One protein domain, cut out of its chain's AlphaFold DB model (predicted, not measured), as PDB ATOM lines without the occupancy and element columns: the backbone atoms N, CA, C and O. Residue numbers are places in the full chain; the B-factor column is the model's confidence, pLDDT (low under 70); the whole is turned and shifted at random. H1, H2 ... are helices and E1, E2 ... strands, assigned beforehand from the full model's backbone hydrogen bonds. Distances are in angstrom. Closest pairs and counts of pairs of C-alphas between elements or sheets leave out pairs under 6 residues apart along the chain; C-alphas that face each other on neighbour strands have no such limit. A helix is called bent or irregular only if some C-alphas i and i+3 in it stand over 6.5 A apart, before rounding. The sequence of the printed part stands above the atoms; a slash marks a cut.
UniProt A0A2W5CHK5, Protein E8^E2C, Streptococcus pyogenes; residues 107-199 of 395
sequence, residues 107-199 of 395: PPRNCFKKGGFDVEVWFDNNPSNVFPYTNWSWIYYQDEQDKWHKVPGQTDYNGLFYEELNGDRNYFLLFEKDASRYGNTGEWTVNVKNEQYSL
ATOM      1  N   PRO A 107     -31.229 -14.979  45.309       92.69
ATOM      2  CA  PRO A 107     -31.556 -14.256  44.067       92.69
ATOM      3  C   PRO A 107     -30.349 -14.075  43.112       92.69
ATOM      4  O   PRO A 107     -29.235 -13.863  43.599       92.69
ATOM      5  N   PRO A 108     -30.507 -14.161  41.773       94.81
ATOM      6  CA  PRO A 108     -31.630 -14.775  41.060       94.81
ATOM      7  C   PRO A 108     -31.743 -16.267  41.392       94.81
ATOM      8  O   PRO A 108     -30.738 -16.985  41.422       94.81
ATOM      9  N   ARG A 109     -32.974 -16.707  41.678       92.88
ATOM     10  CA  ARG A 109     -33.268 -18.075  42.123       92.88
ATOM     11  C   ARG A 109     -33.112 -19.069  40.981       92.88
ATOM     12  O   ARG A 109     -33.426 -18.760  39.838       92.88
ATOM     13  N   ASN A 110     -32.727 -20.292  41.330       93.38
ATOM     14  CA  ASN A 110     -32.509 -21.398  40.400       93.38
ATOM     15  C   ASN A 110     -31.469 -21.111  39.299       93.38
ATOM     16  O   ASN A 110     -31.530 -21.697  38.221       93.38
ATOM     17  N   CYS A 111     -30.505 -20.235  39.584       94.75
ATOM     18  CA  CYS A 111     -29.409 -19.896  38.683       94.75
ATOM     19  C   CYS A 111     -28.073 -20.157  39.386       94.75
ATOM     20  O   CYS A 111     -27.907 -19.794  40.554       94.75
ATOM     21  N   PHE A 112     -27.093 -20.720  38.677       96.19
ATOM     22  CA  PHE A 112     -25.705 -20.630  39.139       96.19
ATOM     23  C   PHE A 112     -25.180 -19.219  38.863       96.19
ATOM     24  O   PHE A 112     -25.670 -18.527  37.971       96.19
ATOM     25  N   LYS A 113     -24.177 -18.765  39.614       95.56
ATOM     26  CA  LYS A 113     -23.621 -17.414  39.455       95.56
ATOM     27  C   LYS A 113     -22.219 -17.295  40.022       95.56
ATOM     28  O   LYS A 113     -21.849 -18.042  40.919       95.56
ATOM     29  N   LYS A 114     -21.445 -16.367  39.458       95.19
ATOM     30  CA  LYS A 114     -20.027 -16.148  39.773       95.19
ATOM     31  C   LYS A 114     -19.697 -14.659  39.810       95.19
ATOM     32  O   LYS A 114     -20.297 -13.863  39.087       95.19
ATOM     33  N   GLY A 115     -18.687 -14.304  40.604       93.56
ATOM     34  CA  GLY A 115     -18.164 -12.937  40.689       93.56
ATOM     35  C   GLY A 115     -19.188 -11.953  41.249       93.56
ATOM     36  O   GLY A 115     -19.603 -11.037  40.537       93.56
ATOM     37  N   GLY A 116     -19.618 -12.178  42.492       94.00
ATOM     38  CA  GLY A 116     -20.472 -11.241  43.218       94.00
ATOM     39  C   GLY A 116     -19.776  -9.892  43.412       94.00
ATOM     40  O   GLY A 116     -18.571  -9.852  43.663       94.00
ATOM     41  N   PHE A 117     -20.522  -8.802  43.267       94.06
ATOM     42  CA  PHE A 117     -20.072  -7.440  43.537       94.06
ATOM     43  C   PHE A 117     -21.200  -6.635  44.177       94.06
ATOM     44  O   PHE A 117     -22.378  -6.896  43.922       94.06
ATOM     45  N   ASP A 118     -20.836  -5.647  44.986       94.69
ATOM     46  CA  ASP A 118     -21.812  -4.842  45.708       94.69
ATOM     47  C   ASP A 118     -22.322  -3.669  44.860       94.69
ATOM     48  O   ASP A 118     -21.592  -3.042  44.085       94.69
ATOM     49  N   VAL A 119     -23.616  -3.411  45.008       94.25
ATOM     50  CA  VAL A 119     -24.388  -2.305  44.452       94.25
ATOM     51  C   VAL A 119     -24.902  -1.508  45.641       94.25
ATOM     52  O   VAL A 119     -25.704  -2.012  46.425       94.25
ATOM     53  N   GLU A 120     -24.425  -0.281  45.802       94.44
ATOM     54  CA  GLU A 120     -24.820   0.574  46.918       94.44
ATOM     55  C   GLU A 120     -26.065   1.375  46.543       94.44
ATOM     56  O   GLU A 120     -26.056   2.121  45.566       94.44
ATOM     57  N   VAL A 121     -27.134   1.261  47.330       93.88
ATOM     58  CA  VAL A 121     -28.334   2.091  47.164       93.88
ATOM     59  C   VAL A 121     -28.412   3.079  48.314       93.88
ATOM     60  O   VAL A 121     -28.440   2.681  49.478       93.88
ATOM     61  N   TRP A 122     -28.427   4.367  47.985       93.31
ATOM     62  CA  TRP A 122     -28.571   5.474  48.928       93.31
ATOM     63  C   TRP A 122     -30.039   5.892  48.986       93.31
ATOM     64  O   TRP A 122     -30.535   6.567  48.079       93.31
ATOM     65  N   PHE A 123     -30.743   5.489  50.041       91.00
ATOM     66  CA  PHE A 123     -32.143   5.857  50.252       91.00
ATOM     67  C   PHE A 123     -32.271   7.309  50.732       91.00
ATOM     68  O   PHE A 123     -31.381   7.840  51.401       91.00
ATOM     69  N   ASP A 124     -33.368   7.975  50.360       87.88
ATOM     70  CA  ASP A 124     -33.584   9.415  50.570       87.88
ATOM     71  C   ASP A 124     -32.452  10.293  49.982       87.88
ATOM     72  O   ASP A 124     -32.187  11.397  50.460       87.88
ATOM     73  N   ASN A 125     -31.749   9.782  48.959       84.62
ATOM     74  CA  ASN A 125     -30.552  10.375  48.344       84.62
ATOM     75  C   ASN A 125     -29.439  10.740  49.353       84.62
ATOM     76  O   ASN A 125     -28.611  11.616  49.095       84.62
ATOM     77  N   ASN A 126     -29.406  10.069  50.508       86.31
ATOM     78  CA  ASN A 126     -28.480  10.358  51.595       86.31
ATOM     79  C   ASN A 126     -27.310   9.354  51.597       86.31
ATOM     80  O   ASN A 126     -27.540   8.176  51.873       86.31
ATOM     81  N   PRO A 127     -26.048   9.792  51.405       87.12
ATOM     82  CA  PRO A 127     -24.879   8.906  51.456       87.12
ATOM     83  C   PRO A 127     -24.676   8.189  52.802       87.12
ATOM     84  O   PRO A 127     -23.939   7.211  52.874       87.12
ATOM     85  N   SER A 128     -25.316   8.662  53.879       88.69
ATOM     86  CA  SER A 128     -25.304   7.997  55.193       88.69
ATOM     87  C   SER A 128     -26.341   6.872  55.324       88.69
ATOM     88  O   SER A 128     -26.280   6.112  56.287       88.69
ATOM     89  N   ASN A 129     -27.303   6.774  54.399       91.44
ATOM     90  CA  ASN A 129     -28.384   5.785  54.403       91.44
ATOM     91  C   ASN A 129     -28.191   4.793  53.247       91.44
ATOM     92  O   ASN A 129     -28.979   4.735  52.301       91.44
ATOM     93  N   VAL A 130     -27.070   4.071  53.303       92.25
ATOM     94  CA  VAL A 130     -26.645   3.116  52.275       92.25
ATOM     95  C   VAL A 130     -27.026   1.684  52.642       92.25
ATOM     96  O   VAL A 130     -26.769   1.228  53.758       92.25
ATOM     97  N   PHE A 131     -27.575   0.948  51.675       93.56
ATOM     98  CA  PHE A 131     -27.720  -0.503  51.747       93.56
ATOM     99  C   PHE A 131     -26.952  -1.179  50.595       93.56
ATOM    100  O   PHE A 131     -27.193  -0.839  49.432       93.56
ATOM    101  N   PRO A 132     -26.032  -2.120  50.881       94.00
ATOM    102  CA  PRO A 132     -25.326  -2.878  49.856       94.00
ATOM    103  C   PRO A 132     -26.148  -4.092  49.398       94.00
ATOM    104  O   PRO A 132     -26.529  -4.949  50.196       94.00
ATOM    105  N   TYR A 133     -26.376  -4.197  48.092       94.44
ATOM    106  CA  TYR A 133     -26.987  -5.353  47.442       94.44
ATOM    107  C   TYR A 133     -25.961  -6.107  46.598       94.44
ATOM    108  O   TYR A 133     -25.251  -5.504  45.801       94.44
ATOM    109  N   THR A 134     -25.920  -7.434  46.691       94.62
ATOM    110  CA  THR A 134     -25.015  -8.240  45.859       94.62
ATOM    111  C   THR A 134     -25.622  -8.507  44.477       94.62
ATOM    112  O   THR A 134     -26.625  -9.215  44.358       94.62
ATOM    113  N   ASN A 135     -24.983  -7.989  43.426       95.12
ATOM    114  CA  ASN A 135     -25.218  -8.377  42.032       95.12
ATOM    115  C   ASN A 135     -24.090  -9.315  41.548       95.12
ATOM    116  O   ASN A 135     -23.092  -9.516  42.240       95.12
ATOM    117  N   TRP A 136     -24.242  -9.934  40.378       95.75
ATOM    118  CA  TRP A 136     -23.392 -11.024  39.898       95.75
ATOM    119  C   TRP A 136     -22.812 -10.720  38.521       95.75
ATOM    120  O   TRP A 136     -23.540 -10.409  37.583       95.75
ATOM    121  N   SER A 137     -21.495 -10.863  38.371       95.50
ATOM    122  CA  SER A 137     -20.816 -10.630  37.087       95.50
ATOM    123  C   SER A 137     -21.253 -11.622  36.008       95.50
ATOM    124  O   SER A 137     -21.312 -11.262  34.838       95.50
ATOM    125  N   TRP A 138     -21.567 -12.861  36.402       96.44
ATOM    126  CA  TRP A 138     -22.075 -13.903  35.512       96.44
ATOM    127  C   TRP A 138     -23.201 -14.675  36.189       96.44
ATOM    128  O   TRP A 138     -23.015 -15.194  37.291       96.44
ATOM    129  N   ILE A 139     -24.330 -14.792  35.499       96.62
ATOM    130  CA  ILE A 139     -25.504 -15.581  35.871       96.62
ATOM    131  C   ILE A 139     -25.669 -16.670  34.808       96.62
ATOM    132  O   ILE A 139     -25.602 -16.395  33.610       96.62
ATOM    133  N   TYR A 140     -25.858 -17.907  35.258       95.88
ATOM    134  CA  TYR A 140     -26.089 -19.076  34.420       95.88
ATOM    135  C   TYR A 140     -27.495 -19.583  34.713       95.88
ATOM    136  O   TYR A 140     -27.758 -20.090  35.810       95.88
ATOM    137  N   TYR A 141     -28.383 -19.428  33.739       94.69
ATOM    138  CA  TYR A 141     -29.760 -19.902  33.802       94.69
ATOM    139  C   TYR A 141     -29.976 -21.013  32.769       94.69
ATOM    140  O   TYR A 141     -29.169 -21.189  31.852       94.69
ATOM    141  N   GLN A 142     -31.043 -21.785  32.954       93.06
ATOM    142  CA  GLN A 142     -31.457 -22.850  32.046       93.06
ATOM    143  C   GLN A 142     -32.777 -22.431  31.388       93.06
ATOM    144  O   GLN A 142     -33.670 -21.954  32.089       93.06
ATOM    145  N   ASP A 143     -32.884 -22.561  30.066       89.50
ATOM    146  CA  ASP A 143     -34.103 -22.237  29.315       89.50
ATOM    147  C   ASP A 143     -35.110 -23.406  29.267       89.50
ATOM    148  O   ASP A 143     -34.869 -24.499  29.786       89.50
ATOM    149  N   GLU A 144     -36.248 -23.183  28.602       87.44
ATOM    150  CA  GLU A 144     -37.287 -24.201  28.371       87.44
ATOM    151  C   GLU A 144     -36.813 -25.404  27.528       87.44
ATOM    152  O   GLU A 144     -37.484 -26.434  27.489       87.44
ATOM    153  N   GLN A 145     -35.667 -25.293  26.850       87.06
ATOM    154  CA  GLN A 145     -35.064 -26.328  26.003       87.06
ATOM    155  C   GLN A 145     -33.952 -27.097  26.742       87.06
ATOM    156  O   GLN A 145     -33.139 -27.779  26.113       87.06
ATOM    157  N   ASP A 146     -33.905 -26.984  28.076       86.56
ATOM    158  CA  ASP A 146     -32.862 -27.516  28.959       86.56
ATOM    159  C   ASP A 146     -31.444 -26.962  28.677       86.56
ATOM    160  O   ASP A 146     -30.462 -27.450  29.255       86.56
ATOM    161  N   LYS A 147     -31.295 -25.927  27.838       91.81
ATOM    162  CA  LYS A 147     -29.999 -25.353  27.466       91.81
ATOM    163  C   LYS A 147     -29.561 -24.301  28.482       91.81
ATOM    164  O   LYS A 147     -30.326 -23.442  28.907       91.81
ATOM    165  N   TRP A 148     -28.284 -24.364  28.854       95.00
ATOM    166  CA  TRP A 148     -27.655 -23.362  29.709       95.00
ATOM    167  C   TRP A 148     -27.232 -22.144  28.900       95.00
ATOM    168  O   TRP A 148     -26.592 -22.286  27.855       95.00
ATOM    169  N   HIS A 149     -27.495 -20.963  29.453       94.75
ATOM    170  CA  HIS A 149     -27.054 -19.674  28.930       94.75
ATOM    171  C   HIS A 149     -26.296 -18.904  30.000       94.75
ATOM    172  O   HIS A 149     -26.572 -19.046  31.191       94.75
ATOM    173  N   LYS A 150     -25.338 -18.079  29.575       95.38
ATOM    174  CA  LYS A 150     -24.491 -17.259  30.445       95.38
ATOM    175  C   LYS A 150     -24.684 -15.793  30.094       95.38
ATOM    176  O   LYS A 150     -24.365 -15.384  28.981       95.38
ATOM    177  N   VAL A 151     -25.159 -15.011  31.055       96.25
ATOM    178  CA  VAL A 151     -25.485 -13.588  30.884       96.25
ATOM    179  C   VAL A 151     -24.902 -12.754  32.030       96.25
ATOM    180  O   VAL A 151     -24.700 -13.282  33.130       96.25
ATOM    181  N   PRO A 152     -24.569 -11.472  31.806       96.00
ATOM    182  CA  PRO A 152     -24.131 -10.585  32.875       96.00
ATOM    183  C   PRO A 152     -25.319 -10.127  33.731       96.00
ATOM    184  O   PRO A 152     -26.398  -9.843  33.209       96.00
ATOM    185  N   GLY A 153     -25.111 -10.002  35.043       95.12
ATOM    186  CA  GLY A 153     -26.025  -9.257  35.906       95.12
ATOM    187  C   GLY A 153     -25.888  -7.759  35.652       95.12
ATOM    188  O   GLY A 153     -24.779  -7.220  35.625       95.12
ATOM    189  N   GLN A 154     -27.023  -7.099  35.458       94.00
ATOM    190  CA  GLN A 154     -27.149  -5.665  35.226       94.00
ATOM    191  C   GLN A 154     -27.921  -5.008  36.378       94.00
ATOM    192  O   GLN A 154     -28.566  -5.678  37.192       94.00
ATOM    193  N   THR A 155     -27.821  -3.687  36.462       94.00
ATOM    194  CA  THR A 155     -28.485  -2.853  37.465       94.00
ATOM    195  C   THR A 155     -29.048  -1.630  36.758       94.00
ATOM    196  O   THR A 155     -28.377  -1.068  35.896       94.00
ATOM    197  N   ASP A 156     -30.243  -1.197  37.138       92.44
ATOM    198  CA  ASP A 156     -30.795   0.100  36.751       92.44
ATOM    199  C   ASP A 156     -31.320   0.850  37.989       92.44
ATOM    200  O   ASP A 156     -31.005   0.507  39.130       92.44
ATOM    201  N   TYR A 157     -32.126   1.891  37.772       91.06
ATOM    202  CA  TYR A 157     -32.801   2.604  38.855       91.06
ATOM    203  C   TYR A 157     -33.803   1.725  39.630       91.06
ATOM    204  O   TYR A 157     -34.002   1.929  40.826       91.06
ATOM    205  N   ASN A 158     -34.451   0.759  38.975       91.19
ATOM    206  CA  ASN A 158     -35.536  -0.030  39.556       91.19
ATOM    207  C   ASN A 158     -35.011  -1.185  40.415       91.19
ATOM    208  O   ASN A 158     -35.621  -1.532  41.432       91.19
ATOM    209  N   GLY A 159     -33.903  -1.810  40.007       93.75
ATOM    210  CA  GLY A 159     -33.423  -3.017  40.661       93.75
ATOM    211  C   GLY A 159     -32.219  -3.698  40.018       93.75
ATOM    212  O   GLY A 159     -31.477  -3.132  39.216       93.75
ATOM    213  N   LEU A 160     -32.050  -4.967  40.394       95.25
ATOM    214  CA  LEU A 160     -31.059  -5.879  39.827       95.25
ATOM    215  C   LEU A 160     -31.758  -6.856  38.881       95.25
ATOM    216  O   LEU A 160     -32.743  -7.504  39.263       95.25
ATOM    217  N   PHE A 161     -31.237  -6.981  37.663       95.81
ATOM    218  CA  PHE A 161     -31.820  -7.817  36.618       95.81
ATOM    219  C   PHE A 161     -30.756  -8.530  35.783       95.81
ATOM    220  O   PHE A 161     -29.558  -8.274  35.895       95.81
ATOM    221  N   TYR A 162     -31.204  -9.440  34.928       95.94
ATOM    222  CA  TYR A 162     -30.439  -9.899  33.776       95.94
ATOM    223  C   TYR A 162     -31.337  -9.884  32.539       95.94
ATOM    224  O   TYR A 162     -32.563  -9.958  32.652       95.94
ATOM    225  N   GLU A 163     -30.722  -9.754  31.369       95.06
ATOM    226  CA  GLU A 163     -31.398  -9.879  30.078       95.06
ATOM    227  C   GLU A 163     -31.205 -11.306  29.569       95.06
ATOM    228  O   GLU A 163     -30.077 -11.799  29.501       95.06
ATOM    229  N   GLU A 164     -32.303 -11.986  29.251       92.88
ATOM    230  CA  GLU A 164     -32.263 -13.268  28.553       92.88
ATOM    231  C   GLU A 164     -31.898 -13.081  27.076       92.88
ATOM    232  O   GLU A 164     -32.080 -12.006  26.505       92.88
ATOM    233  N   LEU A 165     -31.456 -14.155  26.408       88.56
ATOM    234  CA  LEU A 165     -31.180 -14.132  24.962       88.56
ATOM    235  C   LEU A 165     -32.392 -13.742  24.096       88.56
ATOM    236  O   LEU A 165     -32.207 -13.300  22.963       88.56
ATOM    237  N   ASN A 166     -33.611 -13.876  24.624       87.00
ATOM    238  CA  ASN A 166     -34.850 -13.456  23.965       87.00
ATOM    239  C   ASN A 166     -35.061 -11.925  23.998       87.00
ATOM    240  O   ASN A 166     -35.913 -11.412  23.277       87.00
ATOM    241  N   GLY A 167     -34.287 -11.196  24.814       88.06
ATOM    242  CA  GLY A 167     -34.433  -9.758  25.072       88.06
ATOM    243  C   GLY A 167     -35.236  -9.414  26.333       88.06
ATOM    244  O   GLY A 167     -35.335  -8.239  26.689       88.06
ATOM    245  N   ASP A 168     -35.786 -10.412  27.030       91.12
ATOM    246  CA  ASP A 168     -36.612 -10.211  28.223       91.12
ATOM    247  C   ASP A 168     -35.780  -9.867  29.470       91.12
ATOM    248  O   ASP A 168     -34.752 -10.487  29.760       91.12
ATOM    249  N   ARG A 169     -36.244  -8.871  30.238       94.00
ATOM    250  CA  ARG A 169     -35.592  -8.380  31.466       94.00
ATOM    251  C   ARG A 169     -36.168  -9.035  32.713       94.00
ATOM    252  O   ARG A 169     -37.273  -8.709  33.143       94.00
ATOM    253  N   ASN A 170     -35.368  -9.876  33.360       94.06
ATOM    254  CA  ASN A 170     -35.741 -10.569  34.587       94.06
ATOM    255  C   ASN A 170     -35.189  -9.863  35.830       94.06
ATOM    256  O   ASN A 170     -34.051 -10.099  36.244       94.06
ATOM    257  N   TYR A 171     -36.012  -9.019  36.457       95.19
ATOM    258  CA  TYR A 171     -35.698  -8.406  37.751       95.19
ATOM    259  C   TYR A 171     -35.803  -9.435  38.878       95.19
ATOM    260  O   TYR A 171     -36.891  -9.912  39.207       95.19
ATOM    261  N   PHE A 172     -34.675  -9.749  39.514       94.56
ATOM    262  CA  PHE A 172     -34.634 -10.647  40.671       94.56
ATOM    263  C   PHE A 172     -34.623  -9.905  42.012       94.56
ATOM    264  O   PHE A 172     -34.867 -10.519  43.054       94.56
ATOM    265  N   LEU A 173     -34.369  -8.594  41.994       94.31
ATOM    266  CA  LEU A 173     -34.479  -7.698  43.141       94.31
ATOM    267  C   LEU A 173     -34.989  -6.333  42.666       94.31
ATOM    268  O   LEU A 173     -34.571  -5.867  41.612       94.31
ATOM    269  N   LEU A 174     -35.883  -5.706  43.435       93.94
ATOM    270  CA  LEU A 174     -36.440  -4.374  43.163       93.94
ATOM    271  C   LEU A 174     -36.239  -3.492  44.395       93.94
ATOM    272  O   LEU A 174     -36.677  -3.876  45.483       93.94
ATOM    273  N   PHE A 175     -35.611  -2.328  44.225       93.50
ATOM    274  CA  PHE A 175     -35.236  -1.447  45.336       93.50
ATOM    275  C   PHE A 175     -36.446  -0.778  45.998       93.50
ATOM    276  O   PHE A 175     -36.445  -0.589  47.210       93.50
ATOM    277  N   GLU A 176     -37.521  -0.522  45.247       89.94
ATOM    278  CA  GLU A 176     -38.778   0.072  45.739       89.94
ATOM    279  C   GLU A 176     -39.342  -0.637  46.989       89.94
ATOM    280  O   GLU A 176     -39.803   0.003  47.937       89.94
ATOM    281  N   LYS A 177     -39.248  -1.974  47.034       89.38
ATOM    282  CA  LYS A 177     -39.739  -2.785  48.163       89.38
ATOM    283  C   LYS A 177     -39.017  -2.460  49.469       89.38
ATOM    284  O   LYS A 177     -39.639  -2.476  50.530       89.38
ATOM    285  N   ASP A 178     -37.731  -2.149  49.381       88.75
ATOM    286  CA  ASP A 178     -36.884  -1.797  50.515       88.75
ATOM    287  C   ASP A 178     -36.793  -0.277  50.729       88.75
ATOM    288  O   ASP A 178     -36.565   0.162  51.854       88.75
ATOM    289  N   ALA A 179     -37.095   0.541  49.715       87.75
ATOM    290  CA  ALA A 179     -37.238   1.990  49.858       87.75
ATOM    291  C   ALA A 179     -38.307   2.358  50.897       87.75
ATOM    292  O   ALA A 179     -38.097   3.268  51.689       87.75
ATOM    293  N   SER A 180     -39.399   1.587  50.973       86.06
ATOM    294  CA  SER A 180     -40.419   1.719  52.030       86.06
ATOM    295  C   SER A 180     -39.953   1.325  53.444       86.06
ATOM    296  O   SER A 180     -40.642   1.612  54.420       86.06
ATOM    297  N   ARG A 181     -38.811   0.632  53.566       88.31
ATOM    298  CA  ARG A 181     -38.252   0.135  54.836       88.31
ATOM    299  C   ARG A 181     -37.108   0.997  55.355       88.31
ATOM    300  O   ARG A 181     -36.950   1.118  56.566       88.31
ATOM    301  N   TYR A 182     -36.300   1.535  54.442       85.88
ATOM    302  CA  TYR A 182     -35.085   2.286  54.756       85.88
ATOM    303  C   TYR A 182     -35.200   3.786  54.456       85.88
ATOM    304  O   TYR A 182     -34.427   4.561  55.014       85.88
ATOM    305  N   GLY A 183     -36.146   4.209  53.611       83.12
ATOM    306  CA  GLY A 183     -36.384   5.609  53.253       83.12
ATOM    307  C   GLY A 183     -37.774   6.114  53.647       83.12
ATOM    308  O   GLY A 183     -38.664   5.349  54.015       83.12
ATOM    309  N   ASN A 184     -37.959   7.430  53.551       83.56
ATOM    310  CA  ASN A 184     -39.218   8.127  53.843       83.56
ATOM    311  C   ASN A 184     -39.759   8.909  52.634       83.56
ATOM    312  O   ASN A 184     -40.943   9.230  52.581       83.56
ATOM    313  N   THR A 185     -38.893   9.247  51.677       81.44
ATOM    314  CA  THR A 185     -39.223  10.069  50.501       81.44
ATOM    315  C   THR A 185     -39.737   9.253  49.317       81.44
ATOM    316  O   THR A 185     -40.423   9.798  48.455       81.44
ATOM    317  N   GLY A 186     -39.404   7.958  49.264       82.00
ATOM    318  CA  GLY A 186     -39.620   7.115  48.086       82.00
ATOM    319  C   GLY A 186     -38.614   7.358  46.953       82.00
ATOM    320  O   GLY A 186     -38.779   6.790  45.879       82.00
ATOM    321  N   GLU A 187     -37.574   8.166  47.179       86.75
ATOM    322  CA  GLU A 187     -36.465   8.367  46.244       86.75
ATOM    323  C   GLU A 187     -35.197   7.660  46.741       86.75
ATOM    324  O   GLU A 187     -34.942   7.535  47.943       86.75
ATOM    325  N   TRP A 188     -34.380   7.200  45.798       92.25
ATOM    326  CA  TRP A 188     -33.071   6.618  46.065       92.25
ATOM    327  C   TRP A 188     -32.113   6.906  44.912       92.25
ATOM    328  O   TRP A 188     -32.523   7.277  43.814       92.25
ATOM    329  N   THR A 189     -30.824   6.703  45.149       91.94
ATOM    330  CA  THR A 189     -29.801   6.729  44.102       91.94
ATOM    331  C   THR A 189     -28.997   5.436  44.145       91.94
ATOM    332  O   THR A 189     -28.588   5.000  45.220       91.94
ATOM    333  N   VAL A 190     -28.790   4.809  42.988       92.75
ATOM    334  CA  VAL A 190     -28.103   3.516  42.858       92.75
ATOM    335  C   VAL A 190     -26.691   3.742  42.328       92.75
ATOM    336  O   VAL A 190     -26.520   4.236  41.216       92.75
ATOM    337  N   ASN A 191     -25.681   3.353  43.098       90.69
ATOM    338  CA  ASN A 191     -24.272   3.470  42.744       90.69
ATOM    339  C   ASN A 191     -23.695   2.091  42.404       90.69
ATOM    340  O   ASN A 191     -23.752   1.150  43.200       90.69
ATOM    341  N   VAL A 192     -23.099   1.975  41.217       90.12
ATOM    342  CA  VAL A 192     -22.492   0.739  40.711       90.12
ATOM    343  C   VAL A 192     -21.110   1.046  40.154       90.12
ATOM    344  O   VAL A 192     -20.974   1.546  39.041       90.12
ATOM    345  N   LYS A 193     -20.060   0.687  40.900       84.06
ATOM    346  CA  LYS A 193     -18.651   0.895  40.513       84.06
ATOM    347  C   LYS A 193     -18.339   2.383  40.264       84.06
ATOM    348  O   LYS A 193     -18.017   3.086  41.213       84.06
ATOM    349  N   ASN A 194     -18.461   2.845  39.017       83.69
ATOM    350  CA  ASN A 194     -18.219   4.231  38.591       83.69
ATOM    351  C   ASN A 194     -19.476   4.909  38.004       83.69
ATOM    352  O   ASN A 194     -19.388   6.031  37.512       83.69
ATOM    353  N   GLU A 195     -20.623   4.227  38.009       86.38
ATOM    354  CA  GLU A 195     -21.888   4.700  37.446       86.38
ATOM    355  C   GLU A 195     -22.908   4.972  38.554       86.38
ATOM    356  O   GLU A 195     -22.921   4.300  39.588       86.38
ATOM    357  N   GLN A 196     -23.765   5.963  38.325       88.38
ATOM    358  CA  GLN A 196     -24.768   6.427  39.274       88.38
ATOM    359  C   GLN A 196     -26.104   6.596  38.549       88.38
ATOM    360  O   GLN A 196     -26.211   7.384  37.608       88.38
ATOM    361  N   TYR A 197     -27.117   5.859  38.994       86.56
ATOM    362  CA  TYR A 197     -28.466   5.873  38.438       86.56
ATOM    363  C   TYR A 197     -29.418   6.578  39.406       86.56
ATOM    364  O   TYR A 197     -29.615   6.142  40.542       86.56
ATOM    365  N   SER A 198     -30.033   7.659  38.938       83.06
ATOM    366  CA  SER A 198     -31.052   8.425  39.657       83.06
ATOM    367  C   SER A 198     -32.156   8.866  38.693       83.06
ATOM    368  O   SER A 198     -31.965   8.900  37.473       83.06
ATOM    369  N   LEU A 199     -33.333   9.201  39.227       76.56
ATOM    370  CA  LEU A 199     -34.396   9.801  38.420       76.56
ATOM    371  C   LEU A 199     -33.957  11.188  37.917       76.56
ATOM    372  O   LEU A 199     -33.437  11.985  38.703       76.56
TER     373      LEU A 199
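AT A GLANCE: This is residues 107 to 199 of the 395 residues of the protein "Protein E8^E2C" of Streptococcus pyogenes (UniProt A0A2W5CHK5). A strongly twisted, curled sheet of five strands, built on the long bent hairpin E1 and E2, wraps partly round a small sheet of three strands, whose E4 and E5 lie nearest the middle. H1 packs on the large sheet near one end of the rod, and E3 lies toward the other end. The printed part has 93 residues, in the order E1 E2 E3 E4 E5 E6 H1 E7 E8, and its class is mostly strand. Both sheets are antiparallel, in the orders E3 - E2 - E1 - E7 - E8 and E4 - E5 - E6. The whole is compact, with a radius of gyration of the C-alphas of 14.2 A, and spans 44 by 21 by 20 A.

HOW THE PARTS SIT: E1, residues 112 to 123, bends by 79 degrees at residue 115 and forms a hairpin with E2, residues 130 to 142, which bends by 63 degrees at residue 138; N 119 and O 133 are 2.8 A apart. E3, residues 148 to 151, follows as a meander, each strand the antiparallel neighbour of the one before, with N 139 and O 151 at 2.8 A. E3 runs on at 37 degrees into E4, residues 153 to 155. E4, E5, residues 159 to 163, and E6, residues 169 to 174, form a second meander; N 154 and O 161 are 2.8 A apart, and N 160 and O 173 are 2.9 A apart. The closest C-alphas of E2 and E4, Trp 136 and Gly 153, are 5.1 A apart. H1, residues 176 to 182, is on the large sheet over E1, at a height of 9.2 A over the sheet; the closest C-alphas of H1 and E1, Ala 179 and Phe 123, are 6.4 A apart. In H1, 2 of 3 O i to N i+4 pairs are within hydrogen-bond range. E7, residues 188 to 192, is the antiparallel neighbour of E1, with N 122 and O 189 at 2.8 A, and forms a hairpin with the edge strand E8, residues 195 to 197, with N 192 and O 195 at 2.8 A.

IN THESE COORDINATES: E1 begins at C-alpha 112, (-25.705, -20.630, 39.139), and measures 29.4 A. E2 measures 33.3 A, E3 10.1 A, E4 7.0 A, E5 12.8 A and E6 12.4 A. H1 measures 10.0 A, E7 13.2 A and E8 6.8 A, ending at C-alpha 197, (-28.466, 5.873, 38.438).

THE WHOLE: The two C-alphas farthest apart, those of Ser 128 and Gln 145, are 46.1 A apart. The printed part has no cut and no long link; E1 to E2 is short and the others are tight. The mean pLDDT of the printed part is 91.4, and no printed residue is under 70.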